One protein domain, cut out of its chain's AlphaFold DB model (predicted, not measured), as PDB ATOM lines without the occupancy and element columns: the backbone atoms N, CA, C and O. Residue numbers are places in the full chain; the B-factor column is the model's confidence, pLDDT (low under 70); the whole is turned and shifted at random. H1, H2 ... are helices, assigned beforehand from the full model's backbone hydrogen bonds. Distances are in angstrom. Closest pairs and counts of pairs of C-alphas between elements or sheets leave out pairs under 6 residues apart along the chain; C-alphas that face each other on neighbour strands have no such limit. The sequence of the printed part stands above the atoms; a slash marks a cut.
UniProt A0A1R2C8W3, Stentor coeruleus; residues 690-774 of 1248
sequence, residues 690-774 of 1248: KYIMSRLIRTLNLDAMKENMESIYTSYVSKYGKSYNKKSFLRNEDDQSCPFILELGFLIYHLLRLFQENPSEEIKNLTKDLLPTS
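Overview. This is residues 690 to 774 of the 1248 residues of a protein of Stentor coeruleus (UniProt A0A1R2C8W3). Two long helices, H2 and H4, run opposite ways at a slant to each other and form the middle of an elongated, loosely built model, with the short helices H1 and H5 side by side at one end. At the other end lie H3 and a long loop, residues 730 to 741, whose residues 732 to 737 stick out. The printed part has 85 residues with five named helices, H1 to H5 in chain order, and no named strand: all helix. It is loose, with a radius of gyration of the C-alphas of 15.5 A and spans of 44 by 26 by 19 A.

Arrangement. H1, residues 690 to 699, and H2, residues 702 to 720, meet only through their link. H3, residues 726 to 729, is close to H2 but not clearly touching, with closest C-alphas Tyr 720 and Ser 728 at 7.5 A. H4, residues 742 to 757, is the hub. It touches H2, opposite ways at a tilt of 37 degrees, only just steep; their closest C-alphas, Met 709 and Gly 745, are 4.6 A apart. H5, residues 761 to 766, touches H4 only at the corner, the closest C-alphas being Gln 756 and Lys 764 at 5.8 A. H4, with residues 742 to 743 alone, only just touches H3, with 3 pairs of C-alphas within 8 A, the closest Phe 729 and Leu 742 at 6.9 A. H1 and H5 are close but not clearly touching, the same way at a shallow tilt of 3 degrees; their closest C-alphas, Ser 694 and Ile 763, are 6.4 A apart. In H1, H2, H4 and H5 every O i to N i+4 pair is within hydrogen-bond range; H3 is too short for one.

Along the chain. H1 begins at C-alpha 690 (15.271, -28.544, 14.809). H2 is 26.8 A long and H4 22.7 A, from first to last C-alpha. H5 ends at C-alpha 766 (16.314, -31.568, 27.207).

Size, cuts and confidence. The C-alphas farthest apart, Asp 734 and Glu 761, are 46.6 A apart. The printed part has no cut, and its long link is H3 to H4. The pLDDT is under 70 at residues 730 to 739, 759, 768 to 769 and 772 to 774.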
ATOM      1  N   LYS A 690      15.560 -28.308  13.390       75.88
ATOM      2  CA  LYS A 690      15.271 -28.544  14.809       75.88
ATOM      3  C   LYS A 690      14.644 -29.919  15.058       75.88
ATOM      4  O   LYS A 690      14.896 -30.493  16.117       75.88
ATOM      5  N   TYR A 691      13.862 -30.462  14.118       78.31
ATOM      6  CA  TYR A 691      13.299 -31.808  14.236       78.31
ATOM      7  C   TYR A 691      14.399 -32.869  14.150       78.31
ATOM      8  O   TYR A 691      14.446 -33.762  14.996       78.31
ATOM      9  N   ILE A 692      15.317 -32.741  13.188       80.62
ATOM     10  CA  ILE A 692      16.436 -33.676  13.009       80.62
ATOM     11  C   ILE A 692      17.347 -33.670  14.247       80.62
ATOM     12  O   ILE A 692      17.651 -34.732  14.792       80.62
ATOM     13  N   MET A 693      17.704 -32.486  14.754       81.81
ATOM     14  CA  MET A 693      18.503 -32.346  15.978       81.81
ATOM     15  C   MET A 693      17.783 -32.925  17.214       81.81
ATOM     16  O   MET A 693      18.371 -33.692  17.975       81.81
ATOM     17  N   SER A 694      16.497 -32.606  17.405       80.12
ATOM     18  CA  SER A 694      15.688 -33.122  18.525       80.12
ATOM     19  C   SER A 694      15.511 -34.646  18.454       80.12
ATOM     20  O   SER A 694      15.548 -35.327  19.481       80.12
ATOM     21  N   ARG A 695      15.393 -35.210  17.244       84.31
ATOM     22  CA  ARG A 695      15.366 -36.658  17.013       84.31
ATOM     23  C   ARG A 695      16.689 -37.309  17.411       84.31
ATOM     24  O   ARG A 695      16.650 -38.221  18.226       84.31
ATOM     25  N   LEU A 696      17.825 -36.822  16.899       85.19
ATOM     26  CA  LEU A 696      19.162 -37.331  17.242       85.19
ATOM     27  C   LEU A 696      19.401 -37.361  18.758       85.19
ATOM     28  O   LEU A 696      19.818 -38.379  19.300       85.19
ATOM     29  N   ILE A 697      19.078 -36.269  19.454       84.06
ATOM     30  CA  ILE A 697      19.247 -36.144  20.912       84.06
ATOM     31  C   ILE A 697      18.365 -37.138  21.686       84.06
ATOM     32  O   ILE A 697      18.762 -37.608  22.748       84.06
ATOM     33  N   ARG A 698      17.182 -37.484  21.158       83.88
ATOM     34  CA  ARG A 698      16.272 -38.482  21.751       83.88
ATOM     35  C   ARG A 698      16.636 -39.930  21.404       83.88
ATOM     36  O   ARG A 698      16.175 -40.829  22.102       83.88
ATOM     37  N   THR A 699      17.405 -40.173  20.340       86.38
ATOM     38  CA  THR A 699      17.772 -41.526  19.886       86.38
ATOM     39  C   THR A 699      19.188 -41.953  20.262       86.38
ATOM     40  O   THR A 699      19.418 -43.151  20.390       86.38
ATOM     41  N   LEU A 700      20.135 -41.031  20.449       89.00
ATOM     42  CA  LEU A 700      21.516 -41.341  20.840       89.00
ATOM     43  C   LEU A 700      21.634 -41.631  22.345       89.00
ATOM     44  O   LEU A 700      21.079 -40.913  23.174       89.00
ATOM     45  N   ASN A 701      22.422 -42.644  22.719       88.75
ATOM     46  CA  ASN A 701      22.718 -42.943  24.121       88.75
ATOM     47  C   ASN A 701      23.772 -41.967  24.683       88.75
ATOM     48  O   ASN A 701      24.977 -42.239  24.692       88.75
ATOM     49  N   LEU A 702      23.298 -40.810  25.151       87.75
ATOM     50  CA  LEU A 702      24.139 -39.717  25.650       87.75
ATOM     51  C   LEU A 702      24.891 -40.056  26.949       87.75
ATOM     52  O   LEU A 702      25.878 -39.391  27.259       87.75
ATOM     53  N   ASP A 703      24.462 -41.065  27.709       84.69
ATOM     54  CA  ASP A 703      25.164 -41.501  28.923       84.69
ATOM     55  C   ASP A 703      26.297 -42.480  28.598       84.69
ATOM     56  O   ASP A 703      27.417 -42.274  29.066       84.69
ATOM     57  N   ALA A 704      26.086 -43.424  27.671       86.00
ATOM     58  CA  ALA A 704      27.178 -44.230  27.118       86.00
ATOM     59  C   ALA A 704      28.258 -43.355  26.453       86.00
ATOM     60  O   ALA A 704      29.446 -43.669  26.529       86.00
ATOM     61  N   MET A 705      27.888 -42.221  25.844       88.69
ATOM     62  CA  MET A 705      28.864 -41.231  25.368       88.69
ATOM     63  C   MET A 705      29.735 -40.680  26.511       88.69
ATOM     64  O   MET A 705      30.962 -40.698  26.395       88.69
ATOM     65  N   LYS A 706      29.136 -40.245  27.629       86.75
ATOM     66  CA  LYS A 706      29.876 -39.746  28.808       86.75
ATOM     67  C   LYS A 706      30.815 -40.821  29.370       86.75
ATOM     68  O   LYS A 706      31.994 -40.550  29.577       86.75
ATOM     69  N   GLU A 707      30.335 -42.058  29.509       86.12
ATOM     70  CA  GLU A 707      31.142 -43.197  29.969       86.12
ATOM     71  C   GLU A 707      32.344 -43.483  29.054       86.12
ATOM     72  O   GLU A 707      33.463 -43.648  29.540       86.12
ATOM     73  N   ASN A 708      32.156 -43.483  27.727       88.44
ATOM     74  CA  ASN A 708      33.267 -43.656  26.784       88.44
ATOM     75  C   ASN A 708      34.277 -42.492  26.893       88.44
ATOM     76  O   ASN A 708      35.483 -42.735  26.924       88.44
ATOM     77  N   MET A 709      33.818 -41.244  27.031       89.38
ATOM     78  CA  MET A 709      34.677 -40.066  27.250       89.38
ATOM     79  C   MET A 709      35.492 -40.164  28.559       89.38
ATOM     80  O   MET A 709      36.687 -39.859  28.572       89.38
ATOM     81  N   GLU A 710      34.887 -40.642  29.648       85.88
ATOM     82  CA  GLU A 710      35.554 -40.886  30.937       85.88
ATOM     83  C   GLU A 710      36.558 -42.053  30.862       85.88
ATOM     84  O   GLU A 710      37.669 -41.958  31.398       85.88
ATOM     85  N   SER A 711      36.225 -43.121  30.130       85.69
ATOM     86  CA  SER A 711      37.119 -44.257  29.866       85.69
ATOM     87  C   SER A 711      38.342 -43.851  29.034       85.69
ATOM     88  O   SER A 711      39.451 -44.326  29.281       85.69
ATOM     89  N   ILE A 712      38.168 -42.944  28.067       88.19
ATOM     90  CA  ILE A 712      39.257 -42.383  27.255       88.19
ATOM     91  C   ILE A 712      40.149 -41.482  28.111       88.19
ATOM     92  O   ILE A 712      41.367 -41.645  28.081       88.19
ATOM     93  N   TYR A 713      39.575 -40.581  28.920       88.88
ATOM     94  CA  TYR A 713      40.362 -39.716  29.807       88.88
ATOM     95  C   TYR A 713      41.195 -40.515  30.819       88.88
ATOM     96  O   TYR A 713      42.383 -40.251  30.987       88.88
ATOM     97  N   THR A 714      40.602 -41.520  31.468       86.62
ATOM     98  CA  THR A 714      41.309 -42.346  32.463       86.62
ATOM     99  C   THR A 714      42.428 -43.184  31.839       86.62
ATOM    100  O   THR A 714      43.519 -43.250  32.404       86.62
ATOM    101  N   SER A 715      42.208 -43.728  30.637       83.69
ATOM    102  CA  SER A 715      43.222 -44.458  29.857       83.69
ATOM    103  C   SER A 715      44.333 -43.544  29.309       83.69
ATOM    104  O   SER A 715      45.494 -43.942  29.214       83.69
ATOM    105  N   TYR A 716      44.009 -42.290  28.990       86.69
ATOM    106  CA  TYR A 716      44.986 -41.255  28.643       86.69
ATOM    107  C   TYR A 716      45.861 -40.865  29.845       86.69
ATOM    108  O   TYR A 716      47.084 -40.772  29.709       86.69
ATOM    109  N   VAL A 717      45.264 -40.693  31.031       85.62
ATOM    110  CA  VAL A 717      46.006 -40.357  32.257       85.62
ATOM    111  C   VAL A 717      46.933 -41.495  32.694       85.62
ATOM    112  O   VAL A 717      48.009 -41.202  33.208       85.62
ATOM    113  N   SER A 718      46.603 -42.767  32.447       82.56
ATOM    114  CA  SER A 718      47.532 -43.867  32.740       82.56
ATOM    115  C   SER A 718      48.719 -43.944  31.764       82.56
ATOM    116  O   SER A 718      49.834 -44.178  32.221       82.56
ATOM    117  N   LYS A 719      48.542 -43.684  30.453       80.69
ATOM    118  CA  LYS A 719      49.654 -43.724  29.466       80.69
ATOM    119  C   LYS A 719      50.522 -42.449  29.442       80.69
ATOM    120  O   LYS A 719      51.708 -42.542  29.135       80.69
ATOM    121  N   TYR A 720      49.975 -41.268  29.759       79.81
ATOM    122  CA  TYR A 720      50.686 -39.974  29.636       79.81
ATOM    123  C   TYR A 720      50.654 -39.077  30.892       79.81
ATOM    124  O   TYR A 720      51.142 -37.937  30.861       79.81
ATOM    125  N   GLY A 721      50.079 -39.546  32.002       79.38
ATOM    126  CA  GLY A 721      49.817 -38.706  33.171       79.38
ATOM    127  C   GLY A 721      48.891 -37.534  32.833       79.38
ATOM    128  O   GLY A 721      48.165 -37.529  31.840       79.38
ATOM    129  N   LYS A 722      48.959 -36.456  33.618       77.19
ATOM    130  CA  LYS A 722      48.186 -35.225  33.352       77.19
ATOM    131  C   LYS A 722      48.844 -34.311  32.292       77.19
ATOM    132  O   LYS A 722      48.570 -33.112  32.260       77.19
ATOM    133  N   SER A 723      49.728 -34.843  31.433       75.62
ATOM    134  CA  SER A 723      50.633 -34.051  30.579       75.62
ATOM    135  C   SER A 723      50.182 -33.951  29.109       75.62
ATOM    136  O   SER A 723      50.504 -34.786  28.266       75.62
ATOM    137  N   TYR A 724      49.443 -32.885  28.780       84.06
ATOM    138  CA  TYR A 724      48.915 -32.660  27.426       84.06
ATOM    139  C   TYR A 724      50.036 -32.342  26.425       84.06
ATOM    140  O   TYR A 724      50.667 -31.287  26.483       84.06
ATOM    141  N   ASN A 725      50.315 -33.288  25.526       79.56
ATOM    142  CA  ASN A 725      51.528 -33.330  24.711       79.56
ATOM    143  C   ASN A 725      51.230 -33.836  23.299       79.56
ATOM    144  O   ASN A 725      50.431 -34.747  23.130       79.56
ATOM    145  N   LYS A 726      51.955 -33.352  22.278       79.00
ATOM    146  CA  LYS A 726      51.716 -33.755  20.874       79.00
ATOM    147  C   LYS A 726      51.840 -35.272  20.622       79.00
ATOM    148  O   LYS A 726      51.240 -35.781  19.686       79.00
ATOM    149  N   LYS A 727      52.548 -36.005  21.496       75.75
ATOM    150  CA  LYS A 727      52.612 -37.478  21.482       75.75
ATOM    151  C   LYS A 727      51.258 -38.173  21.701       75.75
ATOM    152  O   LYS A 727      51.119 -39.292  21.235       75.75
ATOM    153  N   SER A 728      50.277 -37.549  22.361       76.31
ATOM    154  CA  SER A 728      48.958 -38.163  22.608       76.31
ATOM    155  C   SER A 728      47.992 -38.087  21.418       76.31
ATOM    156  O   SER A 728      46.828 -38.439  21.567       76.31
ATOM    157  N   PHE A 729      48.466 -37.591  20.270       77.62
ATOM    158  CA  PHE A 729      47.747 -37.514  18.993       77.62
ATOM    159  C   PHE A 729      48.487 -38.254  17.863       77.62
ATOM    160  O   PHE A 729      48.098 -38.164  16.703       77.62
ATOM    161  N   LEU A 730      49.588 -38.952  18.175       65.81
ATOM    162  CA  LEU A 730      50.318 -39.747  17.189       65.81
ATOM    163  C   LEU A 730      49.652 -41.115  17.048       65.81
ATOM    164  O   LEU A 730      49.813 -41.987  17.901       65.81
ATOM    165  N   ARG A 731      48.915 -41.291  15.950       62.66
ATOM    166  CA  ARG A 731      48.435 -42.594  15.490       62.66
ATOM    167  C   ARG A 731      49.601 -43.348  14.849       62.66
ATOM    168  O   ARG A 731      49.826 -43.238  13.650       62.66
ATOM    169  N   ASN A 732      50.349 -44.091  15.657       53.84
ATOM    170  CA  ASN A 732      51.177 -45.174  15.140       53.84
ATOM    171  C   ASN A 732      50.228 -46.341  14.841       53.84
ATOM    172  O   ASN A 732      49.686 -46.925  15.778       53.84
ATOM    173  N   GLU A 733      50.001 -46.666  13.568       46.75
ATOM    174  CA  GLU A 733      49.103 -47.769  13.179       46.75
ATOM    175  C   GLU A 733      49.645 -49.140  13.639       46.75
ATOM    176  O   GLU A 733      48.876 -50.070  13.882       46.75
ATOM    177  N   ASP A 734      50.957 -49.216  13.884       41.66
ATOM    178  CA  ASP A 734      51.655 -50.361  14.471       41.66
ATOM    179  C   ASP A 734      51.527 -50.455  16.009       41.66
ATOM    180  O   ASP A 734      51.681 -51.542  16.567       41.66
ATOM    181  N   ASP A 735      51.213 -49.360  16.730       50.34
ATOM    182  CA  ASP A 735      51.068 -49.364  18.204       50.34
ATOM    183  C   ASP A 735      49.675 -49.862  18.637       50.34
ATOM    184  O   ASP A 735      48.923 -49.193  19.355       50.34
ATOM    185  N   GLN A 736      49.351 -51.092  18.229       53.84
ATOM    186  CA  GLN A 736      48.112 -51.804  18.575       53.84
ATOM    187  C   GLN A 736      47.922 -51.996  20.097       53.84
ATOM    188  O   GLN A 736      46.855 -52.425  20.538       53.84
ATOM    189  N   SER A 737      48.932 -51.658  20.913       51.94
ATOM    190  CA  SER A 737      48.870 -51.674  22.378       51.94
ATOM    191  C   SER A 737      47.977 -50.576  22.972       51.94
ATOM    192  O   SER A 737      47.568 -50.678  24.128       51.94
ATOM    193  N   CYS A 738      47.702 -49.494  22.231       61.53
ATOM    194  CA  CYS A 738      47.077 -48.298  22.788       61.53
ATOM    195  C   CYS A 738      45.548 -48.470  22.944       61.53
ATOM    196  O   CYS A 738      44.842 -48.525  21.939       61.53
ATOM    197  N   PRO A 739      44.977 -48.509  24.168       67.50
ATOM    198  CA  PRO A 739      43.571 -48.890  24.348       67.50
ATOM    199  C   PRO A 739      42.565 -47.768  24.023       67.50
ATOM    200  O   PRO A 739      41.358 -48.013  23.990       67.50
ATOM    201  N   PHE A 740      43.034 -46.538  23.791       78.19
ATOM    202  CA  PHE A 740      42.201 -45.353  23.578       78.19
ATOM    203  C   PHE A 740      42.650 -44.529  22.360       78.19
ATOM    204  O   PHE A 740      43.821 -44.547  21.980       78.19
ATOM    205  N   ILE A 741      41.715 -43.746  21.814       84.56
ATOM    206  CA  ILE A 741      41.943 -42.675  20.833       84.56
ATOM    207  C   ILE A 741      41.452 -41.386  21.491       84.56
ATOM    208  O   ILE A 741      40.307 -41.320  21.943       84.56
ATOM    209  N   LEU A 742      42.312 -40.373  21.599       89.00
ATOM    210  CA  LEU A 742      42.008 -39.173  22.383       89.00
ATOM    211  C   LEU A 742      40.984 -38.276  21.669       89.00
ATOM    212  O   LEU A 742      40.129 -37.659  22.305       89.00
ATOM    213  N   GLU A 743      41.044 -38.258  20.340       90.56
ATOM    214  CA  GLU A 743      40.165 -37.504  19.447       90.56
ATOM    215  C   GLU A 743      38.701 -37.951  19.557       90.56
ATOM    216  O   GLU A 743      37.814 -37.111  19.467       90.56
ATOM    217  N   LEU A 744      38.426 -39.231  19.847       91.69
ATOM    218  CA  LEU A 744      37.065 -39.710  20.131       91.69
ATOM    219  C   LEU A 744      36.488 -39.041  21.391       91.69
ATOM    220  O   LEU A 744      35.328 -38.636  21.396       91.69
ATOM    221  N   GLY A 745      37.301 -38.857  22.438       91.88
ATOM    222  CA  GLY A 745      36.887 -38.136  23.647       91.88
ATOM    223  C   GLY A 745      36.577 -36.662  23.368       91.88
ATOM    224  O   GLY A 745      35.581 -36.136  23.864       91.88
ATOM    225  N   PHE A 746      37.372 -36.019  22.503       94.44
ATOM    226  CA  PHE A 746      37.095 -34.663  22.022       94.44
ATOM    227  C   PHE A 746      35.805 -34.592  21.199       94.44
ATOM    228  O   PHE A 746      34.937 -33.795  21.538       94.44
ATOM    229  N   LEU A 747      35.632 -35.448  20.186       93.88
ATOM    230  CA  LEU A 747      34.426 -35.464  19.351       93.88
ATOM    231  C   LEU A 747      33.157 -35.734  20.172       93.88
ATOM    232  O   LEU A 747      32.131 -35.103  19.918       93.88
ATOM    233  N   ILE A 748      33.209 -36.616  21.176       93.44
ATOM    234  CA  ILE A 748      32.094 -36.821  22.111       93.44
ATOM    235  C   ILE A 748      31.800 -35.533  22.893       93.44
ATOM    236  O   ILE A 748      30.652 -35.090  22.926       93.44
ATOM    237  N   TYR A 749      32.816 -34.904  23.494       93.69
ATOM    238  CA  TYR A 749      32.633 -33.653  24.234       93.69
ATOM    239  C   TYR A 749      32.051 -32.538  23.346       93.69
ATOM    240  O   TYR A 749      31.116 -31.847  23.753       93.69
ATOM    241  N   HIS A 750      32.545 -32.400  22.111       93.44
ATOM    242  CA  HIS A 750      32.053 -31.442  21.115       93.44
ATOM    243  C   HIS A 750      30.591 -31.697  20.743       93.44
ATOM    244  O   HIS A 750      29.805 -30.754  20.718       93.44
ATOM    245  N   LEU A 751      30.204 -32.958  20.529       91.56
ATOM    246  CA  LEU A 751      28.829 -33.353  20.214       91.56
ATOM    247  C   LEU A 751      27.865 -33.043  21.370       91.56
ATOM    248  O   LEU A 751      26.855 -32.364  21.178       91.56
ATOM    249  N   LEU A 752      28.214 -33.466  22.590       90.19
ATOM    250  CA  LEU A 752      27.440 -33.174  23.801       90.19
ATOM    251  C   LEU A 752      27.305 -31.657  24.031       90.19
ATOM    252  O   LEU A 752      26.256 -31.185  24.473       90.19
ATOM    253  N   ARG A 753      28.340 -30.874  23.698       88.81
ATOM    254  CA  ARG A 753      28.312 -29.417  23.853       88.81
ATOM    255  C   ARG A 753      27.520 -28.700  22.757       88.81
ATOM    256  O   ARG A 753      26.799 -27.762  23.081       88.81
ATOM    257  N   LEU A 754      27.564 -29.172  21.509       87.06
ATOM    258  CA  LEU A 754      26.694 -28.706  20.418       87.06
ATOM    259  C   LEU A 754      25.210 -28.913  20.752       87.06
ATOM    260  O   LEU A 754      24.394 -28.018  20.526       87.06
ATOM    261  N   PHE A 755      24.867 -30.056  21.352       86.12
ATOM    262  CA  PHE A 755      23.518 -30.330  21.852       86.12
ATOM    263  C   PHE A 755      23.118 -29.403  23.017       86.12
ATOM    264  O   PHE A 755      21.971 -28.956  23.077       86.12
ATOM    265  N   GLN A 756      24.042 -29.077  23.930       83.56
ATOM    266  CA  GLN A 756      23.779 -28.177  25.065       83.56
ATOM    267  C   GLN A 756      23.676 -26.689  24.667       83.56
ATOM    268  O   GLN A 756      22.872 -25.956  25.239       83.56
ATOM    269  N   GLU A 757      24.472 -26.227  23.696       78.44
ATOM    270  CA  GLU A 757      24.491 -24.824  23.249       78.44
ATOM    271  C   GLU A 757      23.531 -24.520  22.079       78.44
ATOM    272  O   GLU A 757      23.423 -23.361  21.676       78.44
ATOM    273  N   ASN A 758      22.801 -25.513  21.549       80.50
ATOM    274  CA  ASN A 758      21.823 -25.325  20.469       80.50
ATOM    275  C   ASN A 758      20.823 -24.189  20.785       80.50
ATOM    276  O   ASN A 758      20.277 -24.162  21.887       80.50
ATOM    277  N   PRO A 759      20.516 -23.263  19.855       69.19
ATOM    278  CA  PRO A 759      19.692 -22.092  20.158       69.19
ATOM    279  C   PRO A 759      18.244 -22.410  20.585       69.19
ATOM    280  O   PRO A 759      17.649 -21.594  21.292       69.19
ATOM    281  N   SER A 760      17.680 -23.567  20.215       74.06
ATOM    282  CA  SER A 760      16.282 -23.931  20.500       74.06
ATOM    283  C   SER A 760      16.018 -24.192  21.991       74.06
ATOM    284  O   SER A 760      16.659 -25.049  22.598       74.06
ATOM    285  N   GLU A 761      15.030 -23.513  22.588       72.38
ATOM    286  CA  GLU A 761      14.692 -23.684  24.013       72.38
ATOM    287  C   GLU A 761      14.167 -25.087  24.361       72.38
ATOM    288  O   GLU A 761      14.472 -25.595  25.438       72.38
ATOM    289  N   GLU A 762      13.445 -25.756  23.453       72.12
ATOM    290  CA  GLU A 762      13.035 -27.159  23.645       72.12
ATOM    291  C   GLU A 762      14.264 -28.061  23.834       72.12
ATOM    292  O   GLU A 762      14.305 -28.886  24.746       72.12
ATOM    293  N   ILE A 763      15.297 -27.851  23.011       72.50
ATOM    294  CA  ILE A 763      16.527 -28.642  23.040       72.50
ATOM    295  C   ILE A 763      17.349 -28.295  24.286       72.50
ATOM    296  O   ILE A 763      17.691 -29.204  25.035       72.50
ATOM    297  N   LYS A 764      17.563 -27.004  24.581       70.94
ATOM    298  CA  LYS A 764      18.242 -26.537  25.809       70.94
ATOM    299  C   LYS A 764      17.638 -27.120  27.087       70.94
ATOM    300  O   LYS A 764      18.370 -27.385  28.034       70.94
ATOM    301  N   ASN A 765      16.318 -27.306  27.138       72.62
ATOM    302  CA  ASN A 765      15.647 -27.908  28.291       72.62
ATOM    303  C   ASN A 765      15.881 -29.428  28.384       72.62
ATOM    304  O   ASN A 765      16.048 -29.933  29.490       72.62
ATOM    305  N   LEU A 766      15.955 -30.140  27.254       71.38
ATOM    306  CA  LEU A 766      16.314 -31.568  27.207       71.38
ATOM    307  C   LEU A 766      17.793 -31.821  27.554       71.38
ATOM    308  O   LEU A 766      18.124 -32.867  28.104       71.38
ATOM    309  N   THR A 767      18.684 -30.877  27.238       75.31
ATOM    310  CA  THR A 767      20.150 -31.023  27.358       75.31
ATOM    311  C   THR A 767      20.763 -30.213  28.504       75.31
ATOM    312  O   THR A 767      21.987 -30.144  28.638       75.31
ATOM    313  N   LYS A 768      19.933 -29.608  29.361       68.88
ATOM    314  CA  LYS A 768      20.356 -28.653  30.396       68.88
ATOM    315  C   LYS A 768      21.446 -29.207  31.314       68.88
ATOM    316  O   LYS A 768      22.483 -28.569  31.491       68.88
ATOM    317  N   ASP A 769      21.224 -30.416  31.819       67.88
ATOM    318  CA  ASP A 769      22.066 -31.082  32.817       67.88
ATOM    319  C   ASP A 769      23.077 -32.064  32.177       67.88
ATOM    320  O   ASP A 769      23.656 -32.915  32.851       67.88
ATOM    321  N   LEU A 770      23.294 -31.968  30.855       74.88
ATOM    322  CA  LEU A 770      24.101 -32.923  30.087       74.88
ATOM    323  C   LEU A 770      25.609 -32.815  30.375       74.88
ATOM    324  O   LEU A 770      26.306 -33.830  30.416       74.88
ATOM    325  N   LEU A 771      26.090 -31.589  30.597       78.12
ATOM    326  CA  LEU A 771      27.437 -31.250  31.059       78.12
ATOM    327  C   LEU A 771      27.330 -30.134  32.119       78.12
ATOM    328  O   LEU A 771      26.489 -29.243  31.967       78.12
ATOM    329  N   PRO A 772      28.173 -30.116  33.167       68.94
ATOM    330  CA  PRO A 772      28.183 -29.029  34.139       68.94
ATOM    331  C   PRO A 772      28.515 -27.701  33.450       68.94
ATOM    332  O   PRO A 772      29.489 -27.587  32.704       68.94
ATOM    333  N   THR A 773      27.701 -26.676  33.699       56.81
ATOM    334  CA  THR A 773      27.914 -25.347  33.121       56.81
ATOM    335  C   THR A 773      29.124 -24.663  33.756       56.81
ATOM    336  O   THR A 773      29.308 -24.670  34.973       56.81
ATOM    337  N   SER A 774      29.946 -24.015  32.927       47.91
ATOM    338  CA  SER A 774      31.243 -23.421  33.291       47.91
ATOM    339  C   SER A 774      31.153 -22.218  34.260       47.91
ATOM    340  O   SER A 774      32.151 -21.564  34.544       47.91
TER     341      SER A 774